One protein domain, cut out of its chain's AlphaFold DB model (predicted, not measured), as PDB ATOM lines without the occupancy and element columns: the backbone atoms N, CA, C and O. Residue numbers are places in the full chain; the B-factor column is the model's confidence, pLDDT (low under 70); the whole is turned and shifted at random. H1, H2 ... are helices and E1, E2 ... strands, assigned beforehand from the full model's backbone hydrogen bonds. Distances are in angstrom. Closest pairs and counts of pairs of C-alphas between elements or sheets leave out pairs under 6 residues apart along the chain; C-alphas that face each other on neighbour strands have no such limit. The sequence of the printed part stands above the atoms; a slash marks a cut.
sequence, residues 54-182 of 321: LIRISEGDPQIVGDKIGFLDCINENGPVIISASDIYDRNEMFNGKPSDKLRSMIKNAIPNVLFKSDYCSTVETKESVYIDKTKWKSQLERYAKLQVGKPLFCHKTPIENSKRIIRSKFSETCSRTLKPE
ATOM      1  N   LEU A  54     -31.450 -13.677 189.726       86.38
ATOM      2  CA  LEU A  54     -32.034 -12.558 188.998       86.38
ATOM      3  C   LEU A  54     -32.262 -11.369 189.932       86.38
ATOM      4  O   LEU A  54     -33.056 -11.462 190.863       86.38
ATOM      5  N   ILE A  55     -31.636 -10.235 189.643       86.44
ATOM      6  CA  ILE A  55     -31.916  -8.962 190.308       86.44
ATOM      7  C   ILE A  55     -32.890  -8.147 189.461       86.44
ATOM      8  O   ILE A  55     -32.646  -7.875 188.279       86.44
ATOM      9  N   ARG A  56     -33.998  -7.748 190.087       86.38
ATOM     10  CA  ARG A  56     -35.016  -6.863 189.521       86.38
ATOM     11  C   ARG A  56     -34.995  -5.555 190.296       86.38
ATOM     12  O   ARG A  56     -35.159  -5.560 191.514       86.38
ATOM     13  N   ILE A  57     -34.787  -4.452 189.586       84.94
ATOM     14  CA  ILE A  57     -34.873  -3.115 190.167       84.94
ATOM     15  C   ILE A  57     -36.186  -2.508 189.710       84.94
ATOM     16  O   ILE A  57     -36.418  -2.387 188.510       84.94
ATOM     17  N   SER A  58     -37.053  -2.170 190.659       76.38
ATOM     18  CA  SER A  58     -38.302  -1.475 190.363       76.38
ATOM     19  C   SER A  58     -38.088   0.025 190.455       76.38
ATOM     20  O   SER A  58     -37.730   0.537 191.519       76.38
ATOM     21  N   GLU A  59     -38.346   0.731 189.365       71.88
ATOM     22  CA  GLU A  59     -38.259   2.186 189.316       71.88
ATOM     23  C   GLU A  59     -39.654   2.816 189.215       71.88
ATOM     24  O   GLU A  59     -40.508   2.328 188.483       71.88
ATOM     25  N   GLY A  60     -39.905   3.877 189.984       65.69
ATOM     26  CA  GLY A  60     -41.204   4.555 190.086       65.69
ATOM     27  C   GLY A  60     -42.126   4.035 191.194       65.69
ATOM     28  O   GLY A  60     -41.884   2.991 191.801       65.69
ATOM     29  N   ASP A  61     -43.186   4.799 191.455       66.75
ATOM     30  CA  ASP A  61     -44.123   4.516 192.540       66.75
ATOM     31  C   ASP A  61     -44.929   3.227 192.289       66.75
ATOM     32  O   ASP A  61     -45.322   2.942 191.148       66.75
ATOM     33  N   PRO A  62     -45.232   2.447 193.351       70.81
ATOM     34  CA  PRO A  62     -46.083   1.260 193.250       70.81
ATOM     35  C   PRO A  62     -47.520   1.613 192.845       70.81
ATOM     36  O   PRO A  62     -48.277   0.741 192.428       70.81
ATOM     37  N   GLN A  63     -47.891   2.887 192.962       77.25
ATOM     38  CA  GLN A  63     -49.170   3.432 192.548       77.25
ATOM     39  C   GLN A  63     -48.950   4.479 191.468       77.25
ATOM     40  O   GLN A  63     -48.035   5.292 191.554       77.25
ATOM     41  N   ILE A  64     -49.801   4.465 190.450       80.50
ATOM     42  CA  ILE A  64     -49.750   5.433 189.362       80.50
ATOM     43  C   ILE A  64     -50.964   6.339 189.472       80.50
ATOM     44  O   ILE A  64     -52.089   5.881 189.690       80.50
ATOM     45  N   VAL A  65     -50.714   7.633 189.295       81.62
ATOM     46  CA  VAL A  65     -51.757   8.648 189.218       81.62
ATOM     47  C   VAL A  65     -52.223   8.743 187.768       81.62
ATOM     48  O   VAL A  65     -51.453   9.096 186.877       81.62
ATOM     49  N   GLY A  66     -53.474   8.366 187.527       81.56
ATOM     50  CA  GLY A  66     -54.153   8.545 186.249       81.56
ATOM     51  C   GLY A  66     -54.837   9.907 186.140       81.56
ATOM     52  O   GLY A  66     -54.564  10.841 186.896       81.56
ATOM     53  N   ASP A  67     -55.770  10.002 185.195       85.56
ATOM     54  CA  ASP A  67     -56.568  11.212 184.990       85.56
ATOM     55  C   ASP A  67     -57.477  11.555 186.183       85.56
ATOM     56  O   ASP A  67     -57.792  10.729 187.047       85.56
ATOM     57  N   LYS A  68     -57.946  12.809 186.201       85.69
ATOM     58  CA  LYS A  68     -58.921  13.299 187.181       85.69
ATOM     59  C   LYS A  68     -60.239  12.536 187.050       85.69
ATOM     60  O   LYS A  68     -60.856  12.523 185.987       85.69
ATOM     61  N   ILE A  69     -60.696  11.965 188.160       84.62
ATOM     62  CA  ILE A  69     -61.962  11.227 188.243       84.62
ATOM     63  C   ILE A  69     -63.101  12.090 188.789       84.62
ATOM     64  O   ILE A  69     -64.263  11.828 188.484       84.62
ATOM     65  N   GLY A  70     -62.808  13.126 189.576       83.88
ATOM     66  CA  GLY A  70     -63.842  13.963 190.181       83.88
ATOM     67  C   GLY A  70     -63.291  15.033 191.113       83.88
ATOM     68  O   GLY A  70     -62.084  15.282 191.158       83.88
ATOM     69  N   PHE A  71     -64.192  15.634 191.880       85.50
ATOM     70  CA  PHE A  71     -63.881  16.641 192.889       85.50
ATOM     71  C   PHE A  71     -64.514  16.272 194.233       85.50
ATOM     72  O   PHE A  71     -65.568  15.630 194.293       85.50
ATOM     73  N   LEU A  72     -63.848  16.666 195.311       83.19
ATOM     74  CA  LEU A  72     -64.364  16.621 196.671       83.19
ATOM     75  C   LEU A  72     -64.559  18.061 197.145       83.19
ATOM     76  O   LEU A  72     -63.581  18.789 197.304       83.19
ATOM     77  N   ASP A  73     -65.807  18.455 197.368       84.69
ATOM     78  CA  ASP A  73     -66.168  19.751 197.939       84.69
ATOM     79  C   ASP A  73     -66.207  19.605 199.460       84.69
ATOM     80  O   ASP A  73     -67.168  19.080 200.023       84.69
ATOM     81  N   CYS A  74     -65.128  19.999 200.125       81.75
ATOM     82  CA  CYS A  74     -64.909  19.773 201.547       81.75
ATOM     83  C   CYS A  74     -65.027  21.062 202.364       81.75
ATOM     84  O   CYS A  74     -64.749  22.151 201.870       81.75
ATOM     85  N   ILE A  75     -65.387  20.939 203.641       79.88
ATOM     86  CA  ILE A  75     -65.322  22.035 204.616       79.88
ATOM     87  C   ILE A  75     -64.203  21.722 205.611       79.88
ATOM     88  O   ILE A  75     -64.266  20.720 206.329       79.88
ATOM     89  N   ASN A  76     -63.193  22.592 205.646       76.38
ATOM     90  CA  ASN A  76     -62.106  22.570 206.623       76.38
ATOM     91  C   ASN A  76     -62.262  23.730 207.619       76.38
ATOM     92  O   ASN A  76     -63.100  24.611 207.436       76.38
ATOM     93  N   GLU A  77     -61.408  23.765 208.645       70.88
ATOM     94  CA  GLU A  77     -61.364  24.847 209.647       70.88
ATOM     95  C   GLU A  77     -61.167  26.243 209.024       70.88
ATOM     96  O   GLU A  77     -61.639  27.237 209.567       70.88
ATOM     97  N   ASN A  78     -60.553  26.308 207.837       74.31
ATOM     98  CA  ASN A  78     -60.298  27.547 207.095       74.31
ATOM     99  C   ASN A  78     -61.384  27.883 206.049       74.31
ATOM    100  O   ASN A  78     -61.198  28.805 205.258       74.31
ATOM    101  N   GLY A  79     -62.499  27.139 206.012       76.75
ATOM    102  CA  GLY A  79     -63.603  27.338 205.066       76.75
ATOM    103  C   GLY A  79     -63.732  26.247 203.988       76.75
ATOM    104  O   GLY A  79     -63.137  25.169 204.112       76.75
ATOM    105  N   PRO A  80     -64.556  26.483 202.945       80.94
ATOM    106  CA  PRO A  80     -64.792  25.518 201.874       80.94
ATOM    107  C   PRO A  80     -63.564  25.369 200.964       80.94
ATOM    108  O   PRO A  80     -62.958  26.353 200.545       80.94
ATOM    109  N   VAL A  81     -63.217  24.126 200.631       83.75
ATOM    110  CA  VAL A  81     -62.070  23.754 199.794       83.75
ATOM    111  C   VAL A  81     -62.504  22.708 198.774       83.75
ATOM    112  O   VAL A  81     -63.106  21.698 199.132       83.75
ATOM    113  N   ILE A  82     -62.142  22.918 197.507       82.62
ATOM    114  CA  ILE A  82     -62.375  21.955 196.425       82.62
ATOM    115  C   ILE A  82     -61.081  21.186 196.166       82.62
ATOM    116  O   ILE A  82     -60.065  21.771 195.793       82.62
ATOM    117  N   ILE A  83     -61.117  19.866 196.340       82.50
ATOM    118  CA  ILE A  83     -59.964  18.983 196.138       82.50
ATOM    119  C   ILE A  83     -60.197  18.146 194.882       82.50
ATOM    120  O   ILE A  83     -61.177  17.407 194.791       82.50
ATOM    121  N   SER A  84     -59.287  18.214 193.909       83.88
ATOM    122  CA  SER A  84     -59.344  17.319 192.749       83.88
ATOM    123  C   SER A  84     -58.940  15.899 193.142       83.88
ATOM    124  O   SER A  84     -57.867  15.693 193.714       83.88
ATOM    125  N   ALA A  85     -59.778  14.928 192.792       83.19
ATOM    126  CA  ALA A  85     -59.498  13.511 192.945       83.19
ATOM    127  C   ALA A  85     -59.018  12.928 191.614       83.19
ATOM    128  O   ALA A  85     -59.691  13.057 190.586       83.19
ATOM    129  N   SER A  86     -57.870  12.260 191.655       84.81
ATOM    130  CA  SER A  86     -57.309  11.519 190.525       84.81
ATOM    131  C   SER A  86     -57.500  10.022 190.717       84.81
ATOM    132  O   SER A  86     -57.617   9.541 191.847       84.81
ATOM    133  N   ASP A  87     -57.534   9.279 189.614       83.56
ATOM    134  CA  ASP A  87     -57.458   7.825 189.678       83.56
ATOM    135  C   ASP A  87     -56.098   7.411 190.250       83.56
ATOM    136  O   ASP A  87     -55.061   7.868 189.776       83.56
ATOM    137  N   ILE A  88     -56.103   6.539 191.254       81.19
ATOM    138  CA  ILE A  88     -54.892   5.922 191.792       81.19
ATOM    139  C   ILE A  88     -55.079   4.418 191.666       81.19
ATOM    140  O   ILE A  88     -56.032   3.849 192.213       81.19
ATOM    141  N   TYR A  89     -54.181   3.778 190.929       80.12
ATOM    142  CA  TYR A  89     -54.212   2.341 190.691       80.12
ATOM    143  C   TYR A  89     -52.824   1.738 190.866       80.12
ATOM    144  O   TYR A  89     -51.805   2.407 190.688       80.12
ATOM    145  N   ASP A  90     -52.807   0.464 191.243       76.94
ATOM    146  CA  ASP A  90     -51.569  -0.256 191.493       76.94
ATOM    147  C   ASP A  90     -50.857  -0.564 190.171       76.94
ATOM    148  O   ASP A  90     -51.467  -0.916 189.153       76.94
ATOM    149  N   ARG A  91     -49.536  -0.428 190.196       73.38
ATOM    150  CA  ARG A  91     -48.657  -0.795 189.100       73.38
ATOM    151  C   ARG A  91     -48.430  -2.305 189.143       73.38
ATOM    152  O   ARG A  91     -47.627  -2.801 189.928       73.38
ATOM    153  N   ASN A  92     -49.128  -3.039 188.279       63.34
ATOM    154  CA  ASN A  92     -49.025  -4.503 188.222       63.34
ATOM    155  C   ASN A  92     -47.671  -5.003 187.684       63.34
ATOM    156  O   ASN A  92     -47.252  -6.109 188.016       63.34
ATOM    157  N   GLU A  93     -46.988  -4.207 186.859       61.56
ATOM    158  CA  GLU A  93     -45.706  -4.567 186.245       61.56
ATOM    159  C   GLU A  93     -44.581  -3.676 186.782       61.56
ATOM    160  O   GLU A  93     -44.655  -2.450 186.710       61.56
ATOM    161  N   MET A  94     -43.519  -4.279 187.322       62.09
ATOM    162  CA  MET A  94     -42.331  -3.530 187.738       62.09
ATOM    163  C   MET A  94     -41.675  -2.896 186.508       62.09
ATOM    164  O   MET A  94     -41.145  -3.610 185.658       62.09
ATOM    165  N   PHE A  95     -41.677  -1.563 186.433       67.44
ATOM    166  CA  PHE A  95     -40.841  -0.842 185.477       67.44
ATOM    167  C   PHE A  95     -39.381  -1.202 185.764       67.44
ATOM    168  O   PHE A  95     -38.907  -1.032 186.893       67.44
ATOM    169  N   ASN A  96     -38.717  -1.787 184.766       70.81
ATOM    170  CA  ASN A  96     -37.365  -2.306 184.916       70.81
ATOM    171  C   ASN A  96     -36.373  -1.150 184.995       70.81
ATOM    172  O   ASN A  96     -35.880  -0.674 183.973       70.81
ATOM    173  N   GLY A  97     -36.046  -0.751 186.217       72.94
ATOM    174  CA  GLY A  97     -34.982   0.203 186.455       72.94
ATOM    175  C   GLY A  97     -33.634  -0.378 186.044       72.94
ATOM    176  O   GLY A  97     -33.322  -1.553 186.289       72.94
ATOM    177  N   LYS A  98     -32.805   0.452 185.412       82.56
ATOM    178  CA  LYS A  98     -31.419   0.086 185.126       82.56
ATOM    179  C   LYS A  98     -30.556   0.415 186.355       82.56
ATOM    180  O   LYS A  98     -30.538   1.573 186.767       82.56
ATOM    181  N   PRO A  99     -29.842  -0.560 186.955       82.44
ATOM    182  CA  PRO A  99     -28.876  -0.250 188.005       82.44
ATOM    183  C   PRO A  99     -27.802   0.696 187.475       82.44
ATOM    184  O   PRO A  99     -27.412   0.594 186.309       82.44
ATOM    185  N   SER A 100     -27.257   1.543 188.350       85.69
ATOM    186  CA  SER A 100     -26.030   2.272 188.035       85.69
ATOM    187  C   SER A 100     -24.883   1.290 187.770       85.69
ATOM    188  O   SER A 100     -24.819   0.213 188.372       85.69
ATOM    189  N   ASP A 101     -23.949   1.656 186.889       86.69
ATOM    190  CA  ASP A 101     -22.808   0.791 186.558       86.69
ATOM    191  C   ASP A 101     -21.951   0.477 187.794       86.69
ATOM    192  O   ASP A 101     -21.436  -0.633 187.934       86.69
ATOM    193  N   LYS A 102     -21.888   1.422 188.743       85.19
ATOM    194  CA  LYS A 102     -21.237   1.246 190.044       85.19
ATOM    195  C   LYS A 102     -21.884   0.117 190.850       85.19
ATOM    196  O   LYS A 102     -21.199  -0.834 191.225       85.19
ATOM    197  N   LEU A 103     -23.203   0.173 191.057       86.56
ATOM    198  CA  LEU A 103     -23.940  -0.874 191.772       86.56
ATOM    199  C   LEU A 103     -23.832  -2.221 191.052       86.56
ATOM    200  O   LEU A 103     -23.641  -3.263 191.677       86.56
ATOM    201  N   ARG A 104     -23.916  -2.195 189.721       87.50
ATOM    202  CA  ARG A 104     -23.800  -3.384 188.879       87.50
ATOM    203  C   ARG A 104     -22.448  -4.071 189.058       87.50
ATOM    204  O   ARG A 104     -22.410  -5.289 189.211       87.50
ATOM    205  N   SER A 105     -21.364  -3.296 189.061       84.69
ATOM    206  CA  SER A 105     -20.003  -3.782 189.307       84.69
ATOM    207  C   SER A 105     -19.869  -4.382 190.708       84.69
ATOM    208  O   SER A 105     -19.448  -5.526 190.842       84.69
ATOM    209  N   MET A 106     -20.337  -3.680 191.746       82.31
ATOM    210  CA  MET A 106     -20.292  -4.174 193.131       82.31
ATOM    211  C   MET A 106     -21.014  -5.505 193.313       82.31
ATOM    212  O   MET A 106     -20.482  -6.416 193.944       82.31
ATOM    213  N   ILE A 107     -22.219  -5.632 192.754       83.81
ATOM    214  CA  ILE A 107     -22.999  -6.866 192.855       83.81
ATOM    215  C   ILE A 107     -22.328  -7.984 192.049       83.81
ATOM    216  O   ILE A 107     -22.242  -9.094 192.555       83.81
ATOM    217  N   LYS A 108     -21.806  -7.722 190.842       82.38
ATOM    218  CA  LYS A 108     -21.078  -8.742 190.062       82.38
ATOM    219  C   LYS A 108     -19.797  -9.213 190.754       82.38
ATOM    220  O   LYS A 108     -19.498 -10.402 190.725       82.38
ATOM    221  N   ASN A 109     -19.075  -8.304 191.407       75.75
ATOM    222  CA  ASN A 109     -17.882  -8.638 192.187       75.75
ATOM    223  C   ASN A 109     -18.233  -9.466 193.430       75.75
ATOM    224  O   ASN A 109     -17.469 -10.333 193.836       75.75
ATOM    225  N   ALA A 110     -19.400  -9.217 194.024       70.56
ATOM    226  CA  ALA A 110     -19.928 -10.012 195.124       70.56
ATOM    227  C   ALA A 110     -20.501 -11.374 194.684       70.56
ATOM    228  O   ALA A 110     -20.414 -12.353 195.427       70.56
ATOM    229  N   ILE A 111     -21.135 -11.426 193.507       74.50
ATOM    230  CA  ILE A 111     -21.921 -12.552 192.993       74.50
ATOM    231  C   ILE A 111     -21.590 -12.758 191.507       74.50
ATOM    232  O   ILE A 111     -22.136 -12.051 190.654       74.50
ATOM    233  N   PRO A 112     -20.765 -13.760 191.158       66.81
ATOM    234  CA  PRO A 112     -20.322 -13.946 189.778       66.81
ATOM    235  C   PRO A 112     -21.463 -14.340 188.820       66.81
ATOM    236  O   PRO A 112     -21.474 -13.900 187.672       66.81
ATOM    237  N   ASN A 113     -22.470 -15.092 189.290       77.19
ATOM    238  CA  ASN A 113     -23.602 -15.563 188.473       77.19
ATOM    239  C   ASN A 113     -24.883 -14.748 188.705       77.19
ATOM    240  O   ASN A 113     -25.958 -15.298 188.968       77.19
ATOM    241  N   VAL A 114     -24.774 -13.423 188.624       83.50
ATOM    242  CA  VAL A 114     -25.925 -12.524 188.735       83.50
ATOM    243  C   VAL A 114     -26.422 -12.081 187.358       83.50
ATOM    244  O   VAL A 114     -25.644 -11.718 186.475       83.50
ATOM    245  N   LEU A 115     -27.739 -12.092 187.181       87.44
ATOM    246  CA  LEU A 115     -28.433 -11.583 186.003       87.44
ATOM    247  C   LEU A 115     -29.217 -10.340 186.409       87.44
ATOM    248  O   LEU A 115     -29.912 -10.357 187.424       87.44
ATOM    249  N   PHE A 116     -29.155  -9.271 185.617       87.88
ATOM    250  CA  PHE A 116     -30.015  -8.106 185.818       87.88
ATOM    251  C   PHE A 116     -31.146  -8.137 184.802       87.88
ATOM    252  O   PHE A 116     -30.900  -8.269 183.606       87.88
ATOM    253  N   LYS A 117     -32.390  -7.986 185.267       86.81
ATOM    254  CA  LYS A 117     -33.576  -8.000 184.394       86.81
ATOM    255  C   LYS A 117     -33.501  -6.958 183.276       86.81
ATOM    256  O   LYS A 117     -33.847  -7.246 182.135       86.81
ATOM    257  N   SER A 118     -32.970  -5.781 183.594       84.06
ATOM    258  CA  SER A 118     -32.776  -4.672 182.655       84.06
ATOM    259  C   SER A 118     -31.775  -4.952 181.530       84.06
ATOM    260  O   SER A 118     -31.755  -4.206 180.557       84.06
ATOM    261  N   ASP A 119     -30.977  -6.023 181.608       85.62
ATOM    262  CA  ASP A 119     -30.057  -6.396 180.526       85.62
ATOM    263  C   ASP A 119     -30.762  -7.087 179.356       85.62
ATOM    264  O   ASP A 119     -30.231  -7.125 178.248       85.62
ATOM    265  N   TYR A 120     -31.929  -7.682 179.603       84.75
ATOM    266  CA  TYR A 120     -32.589  -8.557 178.637       84.75
ATOM    267  C   TYR A 120     -34.085  -8.296 178.488       84.75
ATOM    268  O   TYR A 120     -34.699  -8.879 177.591       84.75
ATOM    269  N   CYS A 121     -34.656  -7.431 179.326       83.56
ATOM    270  CA  CYS A 121     -36.034  -6.984 179.242       83.56
ATOM    271  C   CYS A 121     -36.117  -5.473 179.017       83.56
ATOM    272  O   CYS A 121     -35.544  -4.691 179.773       83.56
ATOM    273  N   SER A 122     -36.909  -5.068 178.029       81.69
ATOM    274  CA  SER A 122     -37.319  -3.682 177.814       81.69
ATOM    275  C   SER A 122     -38.761  -3.477 178.252       81.69
ATOM    276  O   SER A 122     -39.632  -4.297 177.954       81.69
ATOM    277  N   THR A 123     -39.017  -2.366 178.938       80.94
ATOM    278  CA  THR A 123     -40.366  -1.957 179.331       80.94
ATOM    279  C   THR A 123     -40.793  -0.761 178.489       80.94
ATOM    280  O   THR A 123     -40.070   0.229 178.411       80.94
ATOM    281  N   VAL A 124     -41.969  -0.845 177.872       82.50
ATOM    282  CA  VAL A 124     -42.590   0.269 177.147       82.50
ATOM    283  C   VAL A 124     -43.812   0.729 177.927       82.50
ATOM    284  O   VAL A 124     -44.689  -0.075 178.236       82.50
ATOM    285  N   GLU A 125     -43.870   2.021 178.250       84.44
ATOM    286  CA  GLU A 125     -45.070   2.640 178.807       84.44
ATOM    287  C   GLU A 125     -46.005   3.060 177.670       84.44
ATOM    288  O   GLU A 125     -45.630   3.801 176.762       84.44
ATOM    289  N   THR A 126     -47.243   2.595 177.735       84.12
ATOM    290  CA  THR A 126     -48.322   2.966 176.824       84.12
ATOM    291  C   THR A 126     -49.473   3.557 177.620       84.12
ATOM    292  O   THR A 126     -49.700   3.194 178.770       84.12
ATOM    293  N   LYS A 127     -50.206   4.495 177.024       86.25
ATOM    294  CA  LYS A 127     -51.394   5.087 177.639       86.25
ATOM    295  C   LYS A 127     -52.630   4.422 177.053       86.25
ATOM    296  O   LYS A 127     -52.911   4.585 175.869       86.25
ATOM    297  N   GLU A 128     -53.366   3.686 177.876       85.44
ATOM    298  CA  GLU A 128     -54.613   3.038 177.485       85.44
ATOM    299  C   GLU A 128     -55.808   3.746 178.120       85.44
ATOM    300  O   GLU A 128     -55.799   4.111 179.297       85.44
ATOM    301  N   SER A 129     -56.871   3.923 177.339       85.56
ATOM    302  CA  SER A 129     -58.138   4.406 177.871       85.56
ATOM    303  C   SER A 129     -58.881   3.254 178.547       85.56
ATOM    304  O   SER A 129     -59.259   2.286 177.885       85.56
ATOM    305  N   VAL A 130     -59.131   3.377 179.845       83.88
ATOM    306  CA  VAL A 130     -59.850   2.384 180.643       83.88
ATOM    307  C   VAL A 130     -61.198   2.948 181.064       83.88
ATOM    308  O   VAL A 130     -61.314   4.112 181.450       83.88
ATOM    309  N   TYR A 131     -62.232   2.112 180.986       83.12
ATOM    310  CA  TYR A 131     -63.564   2.467 181.459       83.12
ATOM    311  C   TYR A 131     -63.721   2.115 182.939       83.12
ATOM    312  O   TYR A 131     -63.521   0.962 183.326       83.12
ATOM    313  N   ILE A 132     -64.097   3.095 183.763       78.31
ATOM    314  CA  ILE A 132     -64.484   2.855 185.157       78.31
ATOM    315  C   ILE A 132     -66.006   2.946 185.256       78.31
ATOM    316  O   ILE A 132     -66.615   3.950 184.885       78.31
ATOM    317  N   ASP A 133     -66.633   1.895 185.782       82.19
ATOM    318  CA  ASP A 133     -68.054   1.926 186.107       82.19
ATOM    319  C   ASP A 133     -68.361   2.834 187.317       82.19
ATOM    320  O   ASP A 133     -67.502   3.194 188.125       82.19
ATOM    321  N   LYS A 134     -69.632   3.206 187.479       78.75
ATOM    322  CA  LYS A 134     -70.058   4.145 188.528       78.75
ATOM    323  C   LYS A 134     -69.766   3.635 189.949       78.75
ATOM    324  O   LYS A 134     -69.491   4.434 190.845       78.75
ATOM    325  N   THR A 135     -69.824   2.321 190.165       83.12
ATOM    326  CA  THR A 135     -69.577   1.675 191.463       83.12
ATOM    327  C   THR A 135     -68.108   1.745 191.869       83.12
ATOM    328  O   THR A 135     -67.785   2.190 192.972       83.12
ATOM    329  N   LYS A 136     -67.210   1.382 190.957       80.88
ATOM    330  CA  LYS A 136     -65.763   1.397 191.130       80.88
ATOM    331  C   LYS A 136     -65.258   2.826 191.262       80.88
ATOM    332  O   LYS A 136     -64.492   3.108 192.178       80.88
ATOM    333  N   TRP A 137     -65.790   3.744 190.461       80.44
ATOM    334  CA  TRP A 137     -65.520   5.175 190.580       80.44
ATOM    335  C   TRP A 137     -65.859   5.715 191.978       80.44
ATOM    336  O   TRP A 137     -65.015   6.321 192.639       80.44
ATOM    337  N   LYS A 138     -67.067   5.418 192.483       79.81
ATOM    338  CA  LYS A 138     -67.497   5.843 193.824       79.81
ATOM    339  C   LYS A 138     -66.575   5.283 194.911       79.81
ATOM    340  O   LYS A 138     -66.195   6.012 195.825       79.81
ATOM    341  N   SER A 139     -66.180   4.015 194.777       82.31
ATOM    342  CA  SER A 139     -65.256   3.363 195.711       82.31
ATOM    343  C   SER A 139     -63.859   4.005 195.713       82.31
ATOM    344  O   SER A 139     -63.251   4.158 196.772       82.31
ATOM    345  N   GLN A 140     -63.366   4.447 194.552       79.12
ATOM    346  CA  GLN A 140     -62.062   5.101 194.429       79.12
ATOM    347  C   GLN A 140     -62.067   6.500 195.038       79.12
ATOM    348  O   GLN A 140     -61.142   6.842 195.767       79.12
ATOM    349  N   LEU A 141     -63.135   7.274 194.840       79.38
ATOM    350  CA  LEU A 141     -63.317   8.555 195.529       79.38
ATOM    351  C   LEU A 141     -63.425   8.407 197.042       79.38
ATOM    352  O   LEU A 141     -62.891   9.229 197.781       79.38
ATOM    353  N   GLU A 142     -64.093   7.358 197.520       77.88
ATOM    354  CA  GLU A 142     -64.153   7.044 198.950       77.88
ATOM    355  C   GLU A 142     -62.783   6.698 199.522       77.88
ATOM    356  O   GLU A 142     -62.438   7.159 200.611       77.88
ATOM    357  N   ARG A 143     -61.986   5.921 198.785       79.88
ATOM    358  CA  ARG A 143     -60.603   5.629 199.161       79.88
ATOM    359  C   ARG A 143     -59.754   6.901 199.157       79.88
ATOM    360  O   ARG A 143     -59.043   7.138 200.125       79.88
ATOM    361  N   TYR A 144     -59.874   7.734 198.127       78.94
ATOM    362  CA  TYR A 144     -59.132   8.989 198.006       78.94
ATOM    363  C   TYR A 144     -59.464   9.966 199.139       78.94
ATOM    364  O   TYR A 144     -58.558  10.522 199.751       78.94
ATOM    365  N   ALA A 145     -60.745  10.115 199.493       73.56
ATOM    366  CA  ALA A 145     -61.174  10.959 200.609       73.56
ATOM    367  C   ALA A 145     -60.580  10.503 201.956       73.56
ATOM    368  O   ALA A 145     -60.195  11.337 202.770       73.56
ATOM    369  N   LYS A 146     -60.457   9.187 202.185       72.81
ATOM    370  CA  LYS A 146     -59.833   8.630 203.403       72.81
ATOM    371  C   LYS A 146     -58.327   8.893 203.492       72.81
ATOM    372  O   LYS A 146     -57.798   8.915 204.597       72.81
ATOM    373  N   LEU A 147     -57.653   9.053 202.353       70.81
ATOM    374  CA  LEU A 147     -56.208   9.287 202.272       70.81
ATOM    375  C   LEU A 147     -55.825  10.760 202.483       70.81
ATOM    376  O   LEU A 147     -54.644  11.058 202.640       70.81
ATOM    377  N   GLN A 148     -56.791  11.686 202.493       69.94
ATOM    378  CA  GLN A 148     -56.505  13.109 202.661       69.94
ATOM    379  C   GLN A 148     -56.007  13.420 204.078       69.94
ATOM    380  O   GLN A 148     -56.697  13.205 205.081       69.94
ATOM    381  N   VAL A 149     -54.794  13.970 204.139       53.69
ATOM    382  CA  VAL A 149     -54.147  14.438 205.364       53.69
ATOM    383  C   VAL A 149     -54.858  15.719 205.804       53.69
ATOM    384  O   VAL A 149     -54.683  16.773 205.205       53.69
ATOM    385  N   GLY A 150     -55.728  15.601 206.806       59.38
ATOM    386  CA  GLY A 150     -56.506  16.726 207.337       59.38
ATOM    387  C   GLY A 150     -57.922  16.377 207.795       59.38
ATOM    388  O   GLY A 150     -58.515  17.189 208.489       59.38
ATOM    389  N   LYS A 151     -58.447  15.185 207.448       57.16
ATOM    390  CA  LYS A 151     -59.807  14.709 207.803       57.16
ATOM    391  C   LYS A 151     -60.864  15.837 207.759       57.16
ATOM    392  O   LYS A 151     -61.369  16.231 208.809       57.16
ATOM    393  N   PRO A 152     -61.202  16.348 206.564       60.06
ATOM    394  CA  PRO A 152     -62.280  17.327 206.402       60.06
ATOM    395  C   PRO A 152     -63.564  16.890 207.127       60.06
ATOM    396  O   PRO A 152     -63.959  15.725 207.041       60.06
ATOM    397  N   LEU A 153     -64.219  17.827 207.824       62.09
ATOM    398  CA  LEU A 153     -65.415  17.583 208.651       62.09
ATOM    399  C   LEU A 153     -66.585  17.029 207.826       62.09
ATOM    400  O   LEU A 153     -67.336  16.170 208.286       62.09
ATOM    401  N   PHE A 154     -66.723  17.517 206.593       68.44
ATOM    402  CA  PHE A 154     -67.723  17.064 205.636       68.44
ATOM    403  C   PHE A 154     -67.208  17.278 204.211       68.44
ATOM    404  O   PHE A 154     -66.714  18.362 203.907       68.44
ATOM    405  N   CYS A 155     -67.339  16.271 203.341       72.56
ATOM    406  CA  CYS A 155     -67.037  16.391 201.911       72.56
ATOM    407  C   CYS A 155     -68.201  15.896 201.061       72.56
ATOM    408  O   CYS A 155     -68.620  14.738 201.178       72.56
ATOM    409  N   HIS A 156     -68.670  16.743 200.150       79.38
ATOM    410  CA  HIS A 156     -69.530  16.336 199.054       79.38
ATOM    411  C   HIS A 156     -68.690  15.827 197.874       79.38
ATOM    412  O   HIS A 156     -67.555  16.247 197.675       79.38
ATOM    413  N   LYS A 157     -69.216  14.850 197.129       78.75
ATOM    414  CA  LYS A 157     -68.483  14.140 196.068       78.75
ATOM    415  C   LYS A 157     -69.114  14.483 194.727       78.75
ATOM    416  O   LYS A 157     -70.238  14.049 194.469       78.75
ATOM    417  N   THR A 158     -68.375  15.175 193.870       75.94
ATOM    418  CA  THR A 158     -68.895  15.695 192.602       75.94
ATOM    419  C   THR A 158     -68.202  15.006 191.415       75.94
ATOM    420  O   THR A 158     -66.971  15.055 191.305       75.94
ATOM    421  N   PRO A 159     -68.949  14.314 190.529       67.31
ATOM    422  CA  PRO A 159     -68.384  13.663 189.351       67.31
ATOM    423  C   PRO A 159     -68.014  14.632 188.234       67.31
ATOM    424  O   PRO A 159     -68.708  15.614 187.995       67.31
ATOM    425  N   ILE A 160     -66.967  14.290 187.478       71.50
ATOM    426  CA  ILE A 160     -66.742  14.865 186.147       71.50
ATOM    427  C   ILE A 160     -67.628  14.093 185.162       71.50
ATOM    428  O   ILE A 160     -67.437  12.887 184.985       71.50
ATOM    429  N   GLU A 161     -68.574  14.772 184.505       58.56
ATOM    430  CA  GLU A 161     -69.576  14.164 183.604       58.56
ATOM    431  C   GLU A 161     -68.969  13.317 182.463       58.56
ATOM    432  O   GLU A 161     -69.577  12.340 182.025       58.56
ATOM    433  N   ASN A 162     -67.728  13.607 182.052       57.84
ATOM    434  CA  ASN A 162     -67.007  12.905 180.980       57.84
ATOM    435  C   ASN A 162     -66.026  11.810 181.453       57.84
ATOM    436  O   ASN A 162     -65.388  11.165 180.623       57.84
ATOM    437  N   SER A 163     -65.909  11.543 182.759       59.47
ATOM    438  CA  SER A 163     -64.873  10.656 183.342       59.47
ATOM    439  C   SER A 163     -65.060   9.149 183.094       59.47
ATOM    440  O   SER A 163     -64.369   8.319 183.681       59.47
ATOM    441  N   LYS A 164     -65.959   8.761 182.181       65.19
ATOM    442  CA  LYS A 164     -66.159   7.362 181.773       65.19
ATOM    443  C   LYS A 164     -64.903   6.730 181.184       65.19
ATOM    444  O   LYS A 164     -64.756   5.519 181.255       65.19
ATOM    445  N   ARG A 165     -64.023   7.523 180.576       72.94
ATOM    446  CA  ARG A 165     -62.729   7.068 180.069       72.94
ATOM    447  C   ARG A 165     -61.646   7.808 180.826       72.94
ATOM    448  O   ARG A 165     -61.583   9.028 180.756       72.94
ATOM    449  N   ILE A 166     -60.815   7.053 181.518       80.50
ATOM    450  CA  ILE A 166     -59.606   7.562 182.149       80.50
ATOM    451  C   ILE A 166     -58.398   7.008 181.420       80.50
ATOM    452  O   ILE A 166     -58.403   5.859 180.969       80.50
ATOM    453  N   ILE A 167     -57.356   7.813 181.302       83.06
ATOM    454  CA  ILE A 167     -56.091   7.342 180.767       83.06
ATOM    455  C   ILE A 167     -55.307   6.686 181.904       83.06
ATOM    456  O   ILE A 167     -55.038   7.300 182.937       83.06
ATOM    457  N   ARG A 168     -54.945   5.416 181.703       85.31
ATOM    458  CA  ARG A 168     -54.022   4.675 182.562       85.31
ATOM    459  C   ARG A 168     -52.755   4.349 181.792       85.31
ATOM    460  O   ARG A 168     -52.807   3.916 180.644       85.31
ATOM    461  N   SER A 169     -51.622   4.523 182.449       83.12
ATOM    462  CA  SER A 169     -50.359   3.941 182.040       83.12
ATOM    463  C   SER A 169     -50.440   2.427 182.172       83.12
ATOM    464  O   SER A 169     -50.773   1.875 183.224       83.12
ATOM    465  N   LYS A 170     -50.107   1.757 181.083       83.00
ATOM    466  CA  LYS A 170     -49.889   0.329 181.008       83.00
ATOM    467  C   LYS A 170     -48.475   0.101 180.538       83.00
ATOM    468  O   LYS A 170     -48.054   0.610 179.500       83.00
ATOM    469  N   PHE A 171     -47.760  -0.679 181.317       78.94
ATOM    470  CA  PHE A 171     -46.435  -1.121 180.960       78.94
ATOM    471  C   PHE A 171     -46.592  -2.430 180.197       78.94
ATOM    472  O   PHE A 171     -47.515  -3.198 180.457       78.94
ATOM    473  N   SER A 172     -45.778  -2.603 179.167       77.44
ATOM    474  CA  SER A 172     -45.620  -3.878 178.493       77.44
ATOM    475  C   SER A 172     -44.148  -4.220 178.518       77.44
ATOM    476  O   SER A 172     -43.296  -3.430 178.097       77.44
ATOM    477  N   GLU A 173     -43.854  -5.396 179.046       80.44
ATOM    478  CA  GLU A 173     -42.503  -5.907 179.126       80.44
ATOM    479  C   GLU A 173     -42.222  -6.923 178.018       80.44
ATOM    480  O   GLU A 173     -42.966  -7.881 177.802       80.44
ATOM    481  N   THR A 174     -41.104  -6.725 177.328       83.25
ATOM    482  CA  THR A 174     -40.591  -7.642 176.309       83.25
ATOM    483  C   THR A 174     -39.221  -8.136 176.746       83.25
ATOM    484  O   THR A 174     -38.302  -7.342 176.924       83.25
ATOM    485  N   CYS A 175     -39.087  -9.448 176.944       82.81
ATOM    486  CA  CYS A 175     -37.864 -10.079 177.438       82.81
ATOM    487  C   CYS A 175     -37.290 -11.066 176.423       82.81
ATOM    488  O   CYS A 175     -38.010 -11.907 175.883       82.81
ATOM    489  N   SER A 176     -35.975 -11.018 176.223       83.88
ATOM    490  CA  SER A 176     -35.237 -12.083 175.545       83.88
ATOM    491  C   SER A 176     -35.021 -13.282 176.478       83.88
ATOM    492  O   SER A 176     -35.076 -13.171 177.705       83.88
ATOM    493  N   ARG A 177     -34.833 -14.471 175.892       75.75
ATOM    494  CA  ARG A 177     -34.703 -15.721 176.648       75.75
ATOM    495  C   ARG A 177     -33.369 -15.750 177.393       75.75
ATOM    496  O   ARG A 177     -32.315 -15.689 176.768       75.75
ATOM    497  N   THR A 178     -33.421 -15.914 178.709       73.44
ATOM    498  CA  THR A 178     -32.243 -16.047 179.576       73.44
ATOM    499  C   THR A 178     -32.201 -17.403 180.278       73.44
ATOM    500  O   THR A 178     -33.143 -18.199 180.202       73.44
ATOM    501  N   LEU A 179     -31.074 -17.692 180.936       71.44
ATOM    502  CA  LEU A 179     -30.955 -18.820 181.859       71.44
ATOM    503  C   LEU A 179     -32.048 -18.713 182.924       71.44
ATOM    504  O   LEU A 179     -32.265 -17.637 183.478       71.44
ATOM    505  N   LYS A 180     -32.730 -19.827 183.213       77.69
ATOM    506  CA  LYS A 180     -33.777 -19.858 184.236       77.69
ATOM    507  C   LYS A 180     -33.134 -19.524 185.591       77.69
ATOM    508  O   LYS A 180     -32.298 -20.310 186.041       77.69
ATOM    509  N   PRO A 181     -33.475 -18.385 186.220       77.25
ATOM    510  CA  PRO A 181     -32.919 -18.044 187.515       77.25
ATOM    511  C   PRO A 181     -33.502 -18.978 188.572       77.25
ATOM    512  O   PRO A 181     -34.666 -19.377 188.484       77.25
ATOM    513  N   GLU A 182     -32.704 -19.315 189.575       75.94
ATOM    514  CA  GLU A 182     -33.195 -20.088 190.716       75.94
ATOM    515  C   GLU A 182     -33.733 -19.177 191.816       75.94
ATOM    516  O   GLU A 182     -34.739 -19.481 192.455       75.94
TER     517      GLU A 182
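What this domain is: This is residues 54 to 182 of the 321 residues of an uncharacterized protein of Leptospira stimsonii (UniProt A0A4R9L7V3). An antiparallel sheet, E3 E2 E6, curls round the helix H2 at one end of an elongated domain, and a long two-stranded ribbon, E5 and E7, runs from there toward a small head at the other end, made by H1 and the short parallel pair E1 and E4. Where the ribbon passes the sheet E3 E2 E6, the two sheets are partly face to face, with their strands crossed. The printed part has 129 residues, with two named helices and seven named strands in the order E1 E2 E3 H1 E4 E5 H2 E6 E7; the class is mixed, helices and strands. It is only just loose, close to extended, with a radius of gyration of the C-alphas of 20.6 A and spans of 61 by 31 by 22 A.

Where its parts are: In the largest sheet, E2 is residues 63 to 76, 27.1 A long, and bends by 94 degrees at residue 67; E3 is residues 79 to 90, 33.0 A; E6 is residues 154 to 159, 16.6 A. H2, residues 134 to 147, is 20.2 A long and begins with C-alpha 134 at (-70.058, 4.145, 188.528). E5, residues 121 to 131, is 29.2 A long and bends by 53 degrees at residue 127; E7, residues 165 to 175, is 30.3 A long and ends with C-alpha 175 at (-37.864, -10.079, 177.438). E1 is residues 54 to 58, starting with C-alpha 54 at (-32.034, -12.558, 188.998); E4 is residues 114 to 116 and H1 residues 101 to 110.

How they stand to each other: The sheet E3 E2 E6 is strongly twisted, with E2 as its inner strand. E2 and E3 form a hairpin, with N 72 and O 83 at 2.8 A, within hydrogen-bond range. E2 and E6 are antiparallel, with N 73 and O 156 at 2.8 A. H2 is on this sheet, two layers with the helix on one face; the closest C-alphas of E3 and H2 are those of Ala 85 and Leu 141, 6.8 A apart. E5 and E7 are antiparallel, with N 126 and O 170 at 2.8 A. Their sheet and E3 E2 E6 form a sandwich, two sheets face to face, with best planes 32 degrees apart; the closest C-alphas of E2 and E7 are those of Gly 66 and Arg 168, 5.3 A apart. E1 and E4 are parallel, with N 55 and O 115 at 2.8 A. The closest C-alphas of H1 and E4 are those of Lys 108 and Val 114, 6.3 A apart. H1 and H2 are apart. In H1 and H2 every O i to N i+4 pair is within hydrogen-bond range.

The domain as a whole: The two C-alphas farthest apart, those of Gly 79 and Pro 112, are 61.7 A apart, while the first and last printed C-alphas, 54 and 182, are 7.8 A apart. The printed part has no cut and no long link. Its mean pLDDT is 78.0; 19 residues are under 70, among them residues 92 to 95, 148 to 154 and 161 to 164.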